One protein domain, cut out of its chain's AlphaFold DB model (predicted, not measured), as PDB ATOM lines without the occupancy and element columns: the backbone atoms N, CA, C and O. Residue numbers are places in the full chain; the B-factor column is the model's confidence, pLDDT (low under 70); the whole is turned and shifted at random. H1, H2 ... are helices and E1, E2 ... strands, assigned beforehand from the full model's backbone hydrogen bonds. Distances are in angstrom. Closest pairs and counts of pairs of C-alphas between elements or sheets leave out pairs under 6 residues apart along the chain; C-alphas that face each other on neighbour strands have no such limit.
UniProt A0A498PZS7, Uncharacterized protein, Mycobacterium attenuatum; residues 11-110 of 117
ATOM      1  N   ILE A  11      -8.696 -23.625 -38.227       91.31
ATOM      2  CA  ILE A  11      -7.719 -24.662 -38.539       91.31
ATOM      3  C   ILE A  11      -7.382 -24.551 -40.023       91.31
ATOM      4  O   ILE A  11      -8.259 -24.691 -40.882       91.31
ATOM      5  N   GLU A  12      -6.119 -24.267 -40.327       92.75
ATOM      6  CA  GLU A  12      -5.592 -24.355 -41.687       92.75
ATOM      7  C   GLU A  12      -5.442 -25.825 -42.084       92.75
ATOM      8  O   GLU A  12      -4.874 -26.620 -41.335       92.75
ATOM      9  N   LEU A  13      -5.973 -26.181 -43.255       94.50
ATOM     10  CA  LEU A  13      -5.923 -27.546 -43.770       94.50
ATOM     11  C   LEU A  13      -4.689 -27.747 -44.639       94.50
ATOM     12  O   LEU A  13      -4.397 -26.940 -45.530       94.50
ATOM     13  N   LYS A  14      -3.998 -28.866 -44.421       95.25
ATOM     14  CA  LYS A  14      -2.886 -29.312 -45.267       95.25
ATOM     15  C   LYS A  14      -3.389 -29.722 -46.653       95.25
ATOM     16  O   LYS A  14      -4.586 -29.858 -46.900       95.25
ATOM     17  N   SER A  15      -2.476 -29.886 -47.609       94.56
ATOM     18  CA  SER A  15      -2.848 -30.199 -48.996       94.56
ATOM     19  C   SER A  15      -3.597 -31.530 -49.134       94.56
ATOM     20  O   SER A  15      -4.570 -31.589 -49.877       94.56
ATOM     21  N   ASP A  16      -3.186 -32.552 -48.388       95.75
ATOM     22  CA  ASP A  16      -3.843 -33.861 -48.310       95.75
ATOM     23  C   ASP A  16      -5.221 -33.780 -47.634       95.75
ATOM     24  O   ASP A  16      -6.188 -34.357 -48.119       95.75
ATOM     25  N   GLU A  17      -5.347 -32.988 -46.570       97.25
ATOM     26  CA  GLU A  17      -6.628 -32.751 -45.885       97.25
ATOM     27  C   GLU A  17      -7.623 -31.998 -46.790       97.25
ATOM     28  O   GLU A  17      -8.812 -32.309 -46.812       97.25
ATOM     29  N   ASN A  18      -7.143 -31.044 -47.598       96.38
ATOM     30  CA  ASN A  18      -7.963 -30.359 -48.604       96.38
ATOM     31  C   ASN A  18      -8.449 -31.312 -49.704       96.38
ATOM     32  O   ASN A  18      -9.608 -31.231 -50.114       96.38
ATOM     33  N   GLU A  19      -7.577 -32.196 -50.194       95.75
ATOM     34  CA  GLU A  19      -7.938 -33.214 -51.184       95.75
ATOM     35  C   GLU A  19      -9.009 -34.157 -50.623       95.75
ATOM     36  O   GLU A  19     -10.054 -34.345 -51.250       95.75
ATOM     37  N   GLN A  20      -8.828 -34.614 -49.383       96.75
ATOM     38  CA  GLN A  20      -9.797 -35.442 -48.672       96.75
ATOM     39  C   GLN A  20     -11.160 -34.745 -48.509       96.75
ATOM     40  O   GLN A  20     -12.208 -35.358 -48.727       96.75
ATOM     41  N   VAL A  21     -11.188 -33.444 -48.189       96.81
ATOM     42  CA  VAL A  21     -12.441 -32.663 -48.152       96.81
ATOM     43  C   VAL A  21     -13.109 -32.614 -49.528       96.81
ATOM     44  O   VAL A  21     -14.324 -32.804 -49.618       96.81
ATOM     45  N   CYS A  22     -12.353 -32.375 -50.603       95.62
ATOM     46  CA  CYS A  22     -12.893 -32.373 -51.965       95.62
ATOM     47  C   CYS A  22     -13.527 -33.724 -52.330       95.62
ATOM     48  O   CYS A  22     -14.631 -33.757 -52.883       95.62
ATOM     49  N   GLU A  23     -12.870 -34.832 -51.984       95.88
ATOM     50  CA  GLU A  23     -13.413 -36.177 -52.182       95.88
ATOM     51  C   GLU A  23     -14.708 -36.389 -51.392       95.88
ATOM     52  O   GLU A  23     -15.708 -36.843 -51.954       95.88
ATOM     53  N   LEU A  24     -14.741 -35.996 -50.115       96.31
ATOM     54  CA  LEU A  24     -15.938 -36.093 -49.274       96.31
ATOM     55  C   LEU A  24     -17.105 -35.273 -49.837       96.31
ATOM     56  O   LEU A  24     -18.243 -35.748 -49.846       96.31
ATOM     57  N   VAL A  25     -16.842 -34.065 -50.346       94.94
ATOM     58  CA  VAL A  25     -17.849 -33.238 -51.030       94.94
ATOM     59  C   VAL A  25     -18.395 -33.972 -52.257       94.94
ATOM     60  O   VAL A  25     -19.614 -34.040 -52.427       94.94
ATOM     61  N   ALA A  26     -17.529 -34.570 -53.079       93.56
ATOM     62  CA  ALA A  26     -17.946 -35.310 -54.268       93.56
ATOM     63  C   ALA A  26     -18.776 -36.561 -53.922       93.56
ATOM     64  O   ALA A  26     -19.852 -36.758 -54.493       93.56
ATOM     65  N   VAL A  27     -18.323 -37.368 -52.955       95.06
ATOM     66  CA  VAL A  27     -19.010 -38.590 -52.493       95.06
ATOM     67  C   VAL A  27     -20.381 -38.269 -51.896       95.06
ATOM     68  O   VAL A  27     -21.346 -38.992 -52.141       95.06
ATOM     69  N   ARG A  28     -20.504 -37.154 -51.165       93.62
ATOM     70  CA  ARG A  28     -21.779 -36.688 -50.592       93.62
ATOM     71  C   ARG A  28     -22.680 -35.967 -51.607       93.62
ATOM     72  O   ARG A  28     -23.749 -35.490 -51.234       93.62
ATOM     73  N   GLY A  29     -22.282 -35.880 -52.881       90.88
ATOM     74  CA  GLY A  29     -23.066 -35.225 -53.935       90.88
ATOM     75  C   GLY A  29     -23.150 -33.700 -53.795       90.88
ATOM     76  O   GLY A  29     -24.111 -33.079 -54.263       90.88
ATOM     77  N   GLY A  30     -22.161 -33.095 -53.135       90.06
ATOM     78  CA  GLY A  30     -22.085 -31.663 -52.889       90.06
ATOM     79  C   GLY A  30     -22.043 -30.860 -54.187       90.06
ATOM     80  O   GLY A  30     -21.265 -31.132 -55.098       90.06
ATOM     81  N   HIS A  31     -22.909 -29.858 -54.266       94.12
ATOM     82  CA  HIS A  31     -22.998 -28.920 -55.375       94.12
ATOM     83  C   HIS A  31     -23.308 -27.532 -54.823       94.12
ATOM     84  O   HIS A  31     -23.858 -27.375 -53.729       94.12
ATOM     85  N   CYS A  32     -22.937 -26.498 -55.568       95.00
ATOM     86  CA  CYS A  32     -23.187 -25.130 -55.163       95.00
ATOM     87  C   CYS A  32     -24.690 -24.862 -55.244       95.00
ATOM     88  O   CYS A  32     -25.269 -24.904 -56.326       95.00
ATOM     89  N   ALA A  33     -25.321 -24.511 -54.124       93.69
ATOM     90  CA  ALA A  33     -26.754 -24.209 -54.094       93.69
ATOM     91  C   ALA A  33     -27.154 -23.009 -54.981       93.69
ATOM     92  O   ALA A  33     -28.331 -22.829 -55.275       93.69
ATOM     93  N   ALA A  34     -26.189 -22.175 -55.389       95.38
ATOM     94  CA  ALA A  34     -26.436 -20.981 -56.190       95.38
ATOM     95  C   ALA A  34     -26.307 -21.204 -57.706       95.38
ATOM     96  O   ALA A  34     -27.064 -20.598 -58.458       95.38
ATOM     97  N   CYS A  35     -25.365 -22.035 -58.163       96.19
ATOM     98  CA  CYS A  35     -25.112 -22.246 -59.598       96.19
ATOM     99  C   CYS A  35     -25.052 -23.719 -60.036       96.19
ATOM    100  O   CYS A  35     -24.924 -23.985 -61.224       96.19
ATOM    101  N   GLY A  36     -25.146 -24.679 -59.113       94.69
ATOM    102  CA  GLY A  36     -25.125 -26.117 -59.408       94.69
ATOM    103  C   GLY A  36     -23.740 -26.719 -59.667       94.69
ATOM    104  O   GLY A  36     -23.621 -27.940 -59.738       94.69
ATOM    105  N   GLU A  37     -22.694 -25.897 -59.761       95.50
ATOM    106  CA  GLU A  37     -21.318 -26.358 -59.975       95.50
ATOM    107  C   GLU A  37     -20.781 -27.199 -58.815       95.50
ATOM    108  O   GLU A  37     -21.209 -27.054 -57.666       95.50
ATOM    109  N   LYS A  38     -19.814 -28.067 -59.118       93.81
ATOM    110  CA  LYS A  38     -19.213 -29.003 -58.147       93.81
ATOM    111  C   LYS A  38     -17.772 -28.662 -57.774       93.81
ATOM    112  O   LYS A  38     -17.207 -29.309 -56.900       93.81
ATOM    113  N   ASP A  39     -17.183 -27.669 -58.435       94.56
ATOM    114  CA  ASP A  39     -15.806 -27.255 -58.186       94.56
ATOM    115  C   ASP A  39     -15.735 -26.230 -57.046       94.56
ATOM    116  O   ASP A  39     -16.301 -25.127 -57.120       94.56
ATOM    117  N   PHE A  40     -15.027 -26.608 -55.981       95.94
ATOM    118  CA  PHE A  40     -14.849 -25.814 -54.776       95.94
ATOM    119  C   PHE A  40     -13.364 -25.655 -54.440       95.94
ATOM    120  O   PHE A  40     -12.571 -26.589 -54.487       95.94
ATOM    121  N   ALA A  41     -12.980 -24.445 -54.048       96.81
ATOM    122  CA  ALA A  41     -11.789 -24.217 -53.248       96.81
ATOM    123  C   ALA A  41     -12.125 -24.455 -51.770       96.81
ATOM    124  O   ALA A  41     -13.098 -23.893 -51.256       96.81
ATOM    125  N   VAL A  42     -11.313 -25.271 -51.106       97.19
ATOM    126  CA  VAL A  42     -11.411 -25.543 -49.672       97.19
ATOM    127  C   VAL A  42     -10.654 -24.459 -48.903       97.19
ATOM    128  O   VAL A  42      -9.592 -24.006 -49.331       97.19
ATOM    129  N   GLY A  43     -11.253 -23.976 -47.817       95.75
ATOM    130  CA  GLY A  43     -10.653 -23.022 -46.889       95.75
ATOM    131  C   GLY A  43     -10.428 -23.636 -45.510       95.75
ATOM    132  O   GLY A  43     -10.304 -24.844 -45.359       95.75
ATOM    133  N   HIS A  44     -10.402 -22.790 -44.484       95.12
ATOM    134  CA  HIS A  44     -10.210 -23.231 -43.104       95.12
ATOM    135  C   HIS A  44     -11.366 -24.099 -42.586       95.12
ATOM    136  O   HIS A  44     -12.518 -23.950 -43.015       95.12
ATOM    137  N   ALA A  45     -11.058 -24.931 -41.592       94.31
ATOM    138  CA  ALA A  45     -12.040 -25.625 -40.774       94.31
ATOM    139  C   ALA A  45     -12.256 -24.918 -39.425       94.31
ATOM    140  O   ALA A  45     -11.374 -24.237 -38.904       94.31
ATOM    141  N   LEU A  46     -13.441 -25.091 -38.849       91.50
ATOM    142  CA  LEU A  46     -13.820 -24.590 -37.533       91.50
ATOM    143  C   LEU A  46     -14.520 -25.709 -36.763       91.50
ATOM    144  O   LEU A  46     -15.542 -26.216 -37.222       91.50
ATOM    145  N   TYR A  47     -14.004 -26.065 -35.588       90.25
ATOM    146  CA  TYR A  47     -14.694 -26.990 -34.689       90.25
ATOM    147  C   TYR A  47     -15.996 -26.362 -34.173       90.25
ATOM    148  O   TYR A  47     -15.989 -25.217 -33.705       90.25
ATOM    149  N   LEU A  48     -17.103 -27.102 -34.278       86.94
ATOM    150  CA  LEU A  48     -18.444 -26.609 -33.964       86.94
ATOM    151  C   LEU A  48     -18.938 -27.001 -32.570       86.94
ATOM    152  O   LEU A  48     -19.793 -26.303 -32.027       86.94
ATOM    153  N   GLY A  49     -18.338 -28.013 -31.931       75.38
ATOM    154  CA  GLY A  49     -18.732 -28.507 -30.600       75.38
ATOM    155  C   GLY A  49     -18.537 -27.523 -29.429       75.38
ATOM    156  O   GLY A  49     -18.581 -27.923 -28.267       75.38
ATOM    157  N   PHE A  50     -18.309 -26.238 -29.714       61.88
ATOM    158  CA  PHE A  50     -18.408 -25.121 -28.772       61.88
ATOM    159  C   PHE A  50     -19.742 -24.351 -28.883       61.88
ATOM    160  O   PHE A  50     -20.169 -23.724 -27.915       61.88
ATOM    161  N   LEU A  51     -20.405 -24.366 -30.044       61.34
ATOM    162  CA  LEU A  51     -21.525 -23.465 -30.336       61.34
ATOM    163  C   LEU A  51     -22.896 -24.058 -29.993       61.34
ATOM    164  O   LEU A  51     -23.823 -23.297 -29.708       61.34
ATOM    165  N   PHE A  52     -23.035 -25.386 -29.966       57.84
ATOM    166  CA  PHE A  52     -24.325 -26.043 -29.748       57.84
ATOM    167  C   PHE A  52     -24.194 -27.284 -28.854       57.84
ATOM    168  O   PHE A  52     -23.395 -28.173 -29.114       57.84
ATOM    169  N   LEU A  53     -25.030 -27.373 -27.812       56.75
ATOM    170  CA  LEU A  53     -25.043 -28.480 -26.835       56.75
ATOM    171  C   LEU A  53     -25.458 -29.849 -27.417       56.75
ATOM    172  O   LEU A  53     -25.346 -30.850 -26.720       56.75
ATOM    173  N   ASN A  54     -25.961 -29.886 -28.655       60.88
ATOM    174  CA  ASN A  54     -26.498 -31.087 -29.310       60.88
ATOM    175  C   ASN A  54     -25.734 -31.465 -30.588       60.88
ATOM    176  O   ASN A  54     -26.223 -32.283 -31.364       60.88
ATOM    177  N   GLU A  55     -24.616 -30.805 -30.870       65.25
ATOM    178  CA  GLU A  55     -23.830 -31.102 -32.060       65.25
ATOM    179  C   GLU A  55     -22.874 -32.264 -31.793       65.25
ATOM    180  O   GLU A  55     -22.413 -32.434 -30.663       65.25
ATOM    181  N   ASP A  56     -22.619 -33.087 -32.814       71.50
ATOM    182  CA  ASP A  56     -21.720 -34.232 -32.684       71.50
ATOM    183  C   ASP A  56     -20.341 -33.768 -32.188       71.50
ATOM    184  O   ASP A  56     -19.771 -32.798 -32.691       71.50
ATOM    185  N   ASP A  57     -19.783 -34.499 -31.224       78.44
ATOM    186  CA  ASP A  57     -18.518 -34.183 -30.539       78.44
ATOM    187  C   ASP A  57     -17.283 -34.136 -31.478       78.44
ATOM    188  O   ASP A  57     -16.194 -33.747 -31.070       78.44
ATOM    189  N   ASP A  58     -17.435 -34.507 -32.750       87.38
ATOM    190  CA  ASP A  58     -16.398 -34.447 -33.789       87.38
ATOM    191  C   ASP A  58     -16.840 -33.585 -34.989       87.38
ATOM    192  O   ASP A  58     -16.357 -33.764 -36.095       87.38
ATOM    193  N   ALA A  59     -17.787 -32.656 -34.820       90.50
ATOM    194  CA  ALA A  59     -18.281 -31.829 -35.922       90.50
ATOM    195  C   ALA A  59     -17.371 -30.626 -36.229       90.50
ATOM    196  O   ALA A  59     -17.110 -29.771 -35.376       90.50
ATOM    197  N   PHE A  60     -16.965 -30.507 -37.494       92.50
ATOM    198  CA  PHE A  60     -16.209 -29.373 -38.022       92.50
ATOM    199  C   PHE A  60     -16.926 -28.769 -39.228       92.50
ATOM    200  O   PHE A  60     -17.309 -29.477 -40.159       92.50
ATOM    201  N   MET A  61     -17.059 -27.442 -39.252       93.81
ATOM    202  CA  MET A  61     -17.449 -26.708 -40.452       93.81
ATOM    203  C   MET A  61     -16.214 -26.408 -41.284       93.81
ATOM    204  O   MET A  61     -15.327 -25.692 -40.830       93.81
ATOM    205  N   VAL A  62     -16.193 -26.883 -42.523       96.19
ATOM    206  CA  VAL A  62     -15.158 -26.544 -43.499       96.19
ATOM    207  C   VAL A  62     -15.699 -25.501 -44.466       96.19
ATOM    208  O   VAL A  62     -16.768 -25.679 -45.060       96.19
ATOM    209  N   ALA A  63     -14.972 -24.394 -44.618       96.75
ATOM    210  CA  ALA A  63     -15.328 -23.344 -45.560       96.75
ATOM    211  C   ALA A  63     -15.091 -23.812 -47.003       96.75
ATOM    212  O   ALA A  63     -14.019 -24.310 -47.338       96.75
ATOM    213  N   LEU A  64     -16.075 -23.589 -47.873       97.19
ATOM    214  CA  LEU A  64     -15.994 -23.891 -49.298       97.19
ATOM    215  C   LEU A  64     -16.280 -22.629 -50.113       97.19
ATOM    216  O   LEU A  64     -17.196 -21.860 -49.814       97.19
ATOM    217  N   THR A  65     -15.518 -22.429 -51.184       97.38
ATOM    218  CA  THR A  65     -15.743 -21.352 -52.153       97.38
ATOM    219  C   THR A  65     -15.914 -21.947 -53.541       97.38
ATOM    220  O   THR A  65     -14.979 -22.521 -54.084       97.38
ATOM    221  N   CYS A  66     -17.103 -21.819 -54.126       97.19
ATOM    222  CA  CYS A  66     -17.366 -22.209 -55.505       97.19
ATOM    223  C   CYS A  66     -16.411 -21.467 -56.446       97.19
ATOM    224  O   CYS A  66     -16.274 -20.244 -56.345       97.19
ATOM    225  N   ARG A  67     -15.761 -22.203 -57.353       96.50
ATOM    226  CA  ARG A  67     -14.773 -21.634 -58.282       96.50
ATOM    227  C   ARG A  67     -15.382 -20.963 -59.510       96.50
ATOM    228  O   ARG A  67     -14.656 -20.306 -60.247       96.50
ATOM    229  N   ASN A  68     -16.694 -21.089 -59.721       96.62
ATOM    230  CA  ASN A  68     -17.369 -20.402 -60.815       96.62
ATOM    231  C   ASN A  68     -17.346 -18.875 -60.578       96.62
ATOM    232  O   ASN A  68     -17.984 -18.408 -59.626       96.62
ATOM    233  N   PRO A  69     -16.660 -18.088 -61.431       94.94
ATOM    234  CA  PRO A  69     -16.560 -16.638 -61.266       94.94
ATOM    235  C   PRO A  69     -17.906 -15.918 -61.429       94.94
ATOM    236  O   PRO A  69     -18.058 -14.803 -60.937       94.94
ATOM    237  N   GLU A  70     -18.886 -16.549 -62.079       96.44
ATOM    238  CA  GLU A  70     -20.241 -16.015 -62.262       96.44
ATOM    239  C   GLU A  70     -21.200 -16.426 -61.132       96.44
ATOM    240  O   GLU A  70     -22.384 -16.086 -61.155       96.44
ATOM    241  N   CYS A  71     -20.716 -17.161 -60.123       96.69
ATOM    242  CA  CYS A  71     -21.556 -17.617 -59.026       96.69
ATOM    243  C   CYS A  71     -22.036 -16.428 -58.170       96.69
ATOM    244  O   CYS A  71     -21.214 -15.734 -57.566       96.69
ATOM    245  N   PRO A  72     -23.359 -16.215 -58.015       95.75
ATOM    246  CA  PRO A  72     -23.880 -15.070 -57.266       95.75
ATOM    247  C   PRO A  72     -23.690 -15.213 -55.748       95.75
ATOM    248  O   PRO A  72     -23.804 -14.234 -55.011       95.75
ATOM    249  N   LYS A  73     -23.411 -16.429 -55.259       96.00
ATOM    250  CA  LYS A  73     -23.169 -16.715 -53.839       96.00
ATOM    251  C   LYS A  73     -22.101 -17.809 -53.685       96.00
ATOM    252  O   LYS A  73     -22.434 -18.957 -53.395       96.00
ATOM    253  N   PRO A  74     -20.813 -17.474 -53.892       95.31
ATOM    254  CA  PRO A  74     -19.757 -18.475 -54.024       95.31
ATOM    255  C   PRO A  74     -19.347 -19.111 -52.694       95.31
ATOM    256  O   PRO A  74     -18.837 -20.222 -52.692       95.31
ATOM    257  N   ARG A  75     -19.565 -18.443 -51.556       96.25
ATOM    258  CA  ARG A  75     -19.146 -18.939 -50.237       96.25
ATOM    259  C   ARG A  75     -20.233 -19.798 -49.595       96.25
ATOM    260  O   ARG A  75     -21.373 -19.354 -49.461       96.25
ATOM    261  N   THR A  76     -19.851 -20.991 -49.159       93.94
ATOM    262  CA  THR A  76     -20.680 -21.944 -48.414       93.94
ATOM    263  C   THR A  76     -19.817 -22.698 -47.394       93.94
ATOM    264  O   THR A  76     -18.627 -22.417 -47.254       93.94
ATOM    265  N   GLY A  77     -20.403 -23.639 -46.661       93.94
ATOM    266  CA  GLY A  77     -19.670 -24.557 -45.797       93.94
ATOM    267  C   GLY A  77     -20.284 -25.951 -45.812       93.94
ATOM    268  O   GLY A  77     -21.443 -26.120 -46.198       93.94
ATOM    269  N   ILE A  78     -19.494 -26.937 -45.404       93.75
ATOM    270  CA  ILE A  78     -19.930 -28.318 -45.181       93.75
ATOM    271  C   ILE A  78     -19.559 -28.732 -43.759       93.75
ATOM    272  O   ILE A  78     -18.501 -28.347 -43.267       93.75
ATOM    273  N   VAL A  79     -20.430 -29.498 -43.103       92.81
ATOM    274  CA  VAL A  79     -20.122 -30.114 -41.808       92.81
ATOM    275  C   VAL A  79     -19.599 -31.527 -42.051       92.81
ATOM    276  O   VAL A  79     -20.266 -32.340 -42.699       92.81
ATOM    277  N   LEU A  80     -18.393 -31.795 -41.561       93.75
ATOM    278  CA  LEU A  80     -17.690 -33.073 -41.658       93.75
ATOM    279  C   LEU A  80     -17.242 -33.505 -40.263       93.75
ATOM    280  O   LEU A  80     -17.013 -32.651 -39.404       93.75
ATOM    281  N   ALA A  81     -17.093 -34.812 -40.049       92.19
ATOM    282  CA  ALA A  81     -16.442 -35.293 -38.845       92.19
ATOM    283  C   ALA A  81     -14.922 -35.103 -38.979       92.19
ATOM    284  O   ALA A  81     -14.356 -35.428 -40.022       92.19
ATOM    285  N   GLY A  82     -14.250 -34.583 -37.955       92.12
ATOM    286  CA  GLY A  82     -12.810 -34.309 -37.966       92.12
ATOM    287  C   GLY A  82     -11.984 -35.531 -38.347       92.12
ATOM    288  O   GLY A  82     -11.094 -35.432 -39.187       92.12
ATOM    289  N   LYS A  83     -12.341 -36.717 -37.843       92.50
ATOM    290  CA  LYS A  83     -11.675 -37.980 -38.217       92.50
ATOM    291  C   LYS A  83     -11.757 -38.350 -39.706       92.50
ATOM    292  O   LYS A  83     -11.033 -39.247 -40.131       92.50
ATOM    293  N   GLU A  84     -12.670 -37.749 -40.473       93.62
ATOM    294  CA  GLU A  84     -12.834 -38.034 -41.906       93.62
ATOM    295  C   GLU A  84     -11.819 -37.286 -42.780       93.62
ATOM    296  O   GLU A  84     -11.634 -37.682 -43.932       93.62
ATOM    297  N   PHE A  85     -11.205 -36.208 -42.273       95.50
ATOM    298  CA  PHE A  85     -10.342 -35.342 -43.083       95.50
ATOM    299  C   PHE A  85      -9.133 -34.731 -42.368       95.50
ATOM    300  O   PHE A  85      -8.215 -34.295 -43.053       95.50
ATOM    301  N   LEU A  86      -9.105 -34.674 -41.033       94.69
ATOM    302  CA  LEU A  86      -7.954 -34.178 -40.279       94.69
ATOM    303  C   LEU A  86      -6.996 -35.328 -39.985       94.69
ATOM    304  O   LEU A  86      -7.332 -36.269 -39.261       94.69
ATOM    305  N   THR A  87      -5.765 -35.197 -40.477       93.62
ATOM    306  CA  THR A  87      -4.703 -36.201 -40.298       93.62
ATOM    307  C   THR A  87      -4.425 -36.508 -38.830       93.62
ATOM    308  O   THR A  87      -4.127 -37.648 -38.482       93.62
ATOM    309  N   GLU A  88      -4.563 -35.509 -37.958       90.31
ATOM    310  CA  GLU A  88      -4.391 -35.634 -36.507       90.31
ATOM    311  C   GLU A  88      -5.399 -36.593 -35.852       90.31
ATOM    312  O   GLU A  88      -5.073 -37.244 -34.859       90.31
ATOM    313  N   TYR A  89      -6.605 -36.715 -36.413       89.75
ATOM    314  CA  TYR A  89      -7.686 -37.526 -35.848       89.75
ATOM    315  C   TYR A  89      -7.887 -38.862 -36.567       89.75
ATOM    316  O   TYR A  89      -8.746 -39.659 -36.178       89.75
ATOM    317  N   HIS A  90      -7.083 -39.157 -37.591       87.25
ATOM    318  CA  HIS A  90      -7.142 -40.438 -38.285       87.25
ATOM    319  C   HIS A  90      -6.878 -41.602 -37.316       87.25
ATOM    320  O   HIS A  90      -5.852 -41.675 -36.646       87.25
ATOM    321  N   GLY A  91      -7.823 -42.545 -37.254       82.75
ATOM    322  CA  GLY A  91      -7.729 -43.726 -36.390       82.75
ATOM    323  C   GLY A  91      -8.084 -43.484 -34.919       82.75
ATOM    324  O   GLY A  91      -8.062 -44.435 -34.135       82.75
ATOM    325  N   VAL A  92      -8.462 -42.262 -34.534       86.06
ATOM    326  CA  VAL A  92      -8.984 -41.984 -33.192       86.06
ATOM    327  C   VAL A  92     -10.429 -42.478 -33.113       86.06
ATOM    328  O   VAL A  92     -11.329 -41.953 -33.764       86.06
ATOM    329  N   SER A  93     -10.663 -43.526 -32.322       83.31
ATOM    330  CA  SER A  93     -12.006 -44.082 -32.100       83.31
ATOM    331  C   SER A  93     -12.780 -43.369 -30.989       83.31
ATOM    332  O   SER A  93     -14.002 -43.483 -30.923       83.31
ATOM    333  N   ASP A  94     -12.073 -42.665 -30.103       86.88
ATOM    334  CA  ASP A  94     -12.660 -41.920 -28.993       86.88
ATOM    335  C   ASP A  94     -13.008 -40.490 -29.430       86.88
ATOM    336  O   ASP A  94     -12.164 -39.595 -29.458       86.88
ATOM    337  N   ILE A  95     -14.278 -40.280 -29.768       84.19
ATOM    338  CA  ILE A  95     -14.822 -38.977 -30.178       84.19
ATOM    339  C   ILE A  95     -14.688 -37.942 -29.044       84.19
ATOM    340  O   ILE A  95     -14.417 -36.772 -29.306       84.19
ATOM    341  N   GLY A  96     -14.766 -38.363 -27.776       83.31
ATOM    342  CA  GLY A  96     -14.572 -37.470 -26.631       83.31
ATOM    343  C   GLY A  96     -13.136 -36.951 -26.521       83.31
ATOM    344  O   GLY A  96     -12.920 -35.816 -26.075       83.31
ATOM    345  N   ALA A  97     -12.156 -37.741 -26.970       84.94
ATOM    346  CA  ALA A  97     -10.763 -37.313 -27.066       84.94
ATOM    347  C   ALA A  97     -10.573 -36.258 -28.166       84.94
ATOM    348  O   ALA A  97      -9.938 -35.235 -27.905       84.94
ATOM    349  N   ILE A  98     -11.190 -36.453 -29.342       86.50
ATOM    350  CA  ILE A  98     -11.184 -35.461 -30.434       86.50
ATOM    351  C   ILE A  98     -11.800 -34.145 -29.950       86.50
ATOM    352  O   ILE A  98     -11.171 -33.091 -30.031       86.50
ATOM    353  N   ALA A  99     -12.983 -34.220 -29.338       85.38
ATOM    354  CA  ALA A  99     -13.693 -33.068 -28.798       85.38
ATOM    355  C   ALA A  99     -12.857 -32.301 -27.765       85.38
ATOM    356  O   ALA A  99     -12.808 -31.071 -27.755       85.38
ATOM    357  N   SER A 100     -12.190 -33.024 -26.863       84.38
ATOM    358  CA  SER A 100     -11.361 -32.423 -25.816       84.38
ATOM    359  C   SER A 100     -10.118 -31.748 -26.390       84.38
ATOM    360  O   SER A 100      -9.785 -30.645 -25.955       84.38
ATOM    361  N   HIS A 101      -9.481 -32.363 -27.390       85.94
ATOM    362  CA  HIS A 101      -8.345 -31.775 -28.095       85.94
ATOM    363  C   HIS A 101      -8.751 -30.510 -28.862       85.94
ATOM    364  O   HIS A 101      -8.172 -29.442 -28.650       85.94
ATOM    365  N   ALA A 102      -9.818 -30.591 -29.660       86.44
ATOM    366  CA  ALA A 102     -10.335 -29.472 -30.441       86.44
ATOM    367  C   ALA A 102     -10.771 -28.290 -29.554       86.44
ATOM    368  O   ALA A 102     -10.434 -27.137 -29.838       86.44
ATOM    369  N   ARG A 103     -11.445 -28.566 -28.425       83.38
ATOM    370  CA  ARG A 103     -11.801 -27.540 -27.427       83.38
ATOM    371  C   ARG A 103     -10.572 -26.885 -26.806       83.38
ATOM    372  O   ARG A 103     -10.566 -25.668 -26.637       83.38
ATOM    373  N   ALA A 104      -9.549 -27.665 -26.457       82.38
ATOM    374  CA  ALA A 104      -8.316 -27.123 -25.894       82.38
ATOM    375  C   ALA A 104      -7.616 -26.184 -26.890       82.38
ATOM    376  O   ALA A 104      -7.261 -25.066 -26.519       82.38
ATOM    377  N   ALA A 105      -7.513 -26.592 -28.160       80.12
ATOM    378  CA  ALA A 105      -6.921 -25.779 -29.220       80.12
ATOM    379  C   ALA A 105      -7.652 -24.432 -29.396       80.12
ATOM    380  O   ALA A 105      -7.019 -23.373 -29.404       80.12
ATOM    381  N   GLN A 106      -8.990 -24.444 -29.441       77.56
ATOM    382  CA  GLN A 106      -9.786 -23.215 -29.546       77.56
ATOM    383  C   GLN A 106      -9.730 -22.342 -28.280       77.56
ATOM    384  O   GLN A 106      -9.670 -21.117 -28.380       77.56
ATOM    385  N   ALA A 107      -9.718 -22.927 -27.079       76.81
ATOM    386  CA  ALA A 107      -9.597 -22.157 -25.840       76.81
ATOM    387  C   ALA A 107      -8.258 -21.401 -25.780       76.81
ATOM    388  O   ALA A 107      -8.236 -20.198 -25.500       76.81
ATOM    389  N   SER A 108      -7.156 -22.074 -26.125       68.94
ATOM    390  CA  SER A 108      -5.825 -21.461 -26.206       68.94
ATOM    391  C   SER A 108      -5.767 -20.315 -27.219       68.94
ATOM    392  O   SER A 108      -5.151 -19.286 -26.939       68.94
ATOM    393  N   ALA A 109      -6.468 -20.446 -28.347       67.50
ATOM    394  CA  ALA A 109      -6.602 -19.394 -29.351       67.50
ATOM    395  C   ALA A 109      -7.290 -18.125 -28.808       67.50
ATOM    396  O   ALA A 109      -6.854 -17.009 -29.095       67.50
ATOM    397  N   THR A 110      -8.326 -18.271 -27.973       58.78
ATOM    398  CA  THR A 110      -9.057 -17.118 -27.409       58.78
ATOM    399  C   THR A 110      -8.301 -16.376 -26.302       58.78
ATOM    400  O   THR A 110      -8.517 -15.180 -26.111       58.78
TER     401      THR A 110
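What this domain is: This is residues 11 to 110 of the 117 residues of an uncharacterized protein of Mycobacterium attenuatum (UniProt A0A498PZS7). A strongly twisted, three-stranded sheet forms a slab, with H1 crossing one of its faces and H2 packed at one end, by the last residue of E1. At the opposite end from H2 lie the link from E2 to E3 and the unnamed stretch of residues 28 to 39. The printed part has 100 residues with two named helices and three named strands, in the order H1 E1 E2 E3 H2; the sheet's order is E1 E2 E3, antiparallel throughout, and the class is mixed, helices and strands. The whole is compact, with a radius of gyration of the C-alphas of 14.1 A, and elongated, spanning 41 by 26 by 23 A.

How they stand to each other: H1, residues 15 to 27, touches E1, residues 40 to 47; their closest C-alphas, of Asn 18 and Val 42, are 6.0 A apart. E1 bends by 55 degrees at residue 44. E1, E2, residues 59 to 66, and E3, residues 75 to 81, form a meander, each strand the antiparallel neighbour of the one before. In the hairpin E1 and E2, N 43 and O 63 are within hydrogen-bond range at 2.8 A; in the hairpin E2 and E3, N 62 and O 78 are at 2.8 A. H1 is on the sheet at a height of 8.4 A, over E1 and E2, and runs across the strands, at 75 degrees to E1 on the local plane. H2, residues 95 to 110, is on the sheet, with 14 pairs of C-alphas within 10 A; it has 2 pairs of C-alphas within 8 A with E1, the closest being those of Tyr 47 and Ala 102, 6.6 A apart. H1 and H2 are apart. In both helices every O i to N i+4 pair is within hydrogen-bond range.

Where its parts are: H1 begins at C-alpha 15 (-2.848, -30.199, -48.996) and is 18.5 A long. E1, E2 and E3 measure 20.1, 21.8 and 20.1 A. H2, 22.8 A, ends at C-alpha 110 (-9.057, -17.118, -27.409).

The domain as a whole: The C-alphas of Glu 70 and Asp 94, the two farthest apart, are 42.8 A apart. The printed part has no cut. The links H1 to E1, E1 to E2 and E3 to H2 are long. The model's pLDDT is under 70 at residues 50 to 55 and 108 to 110.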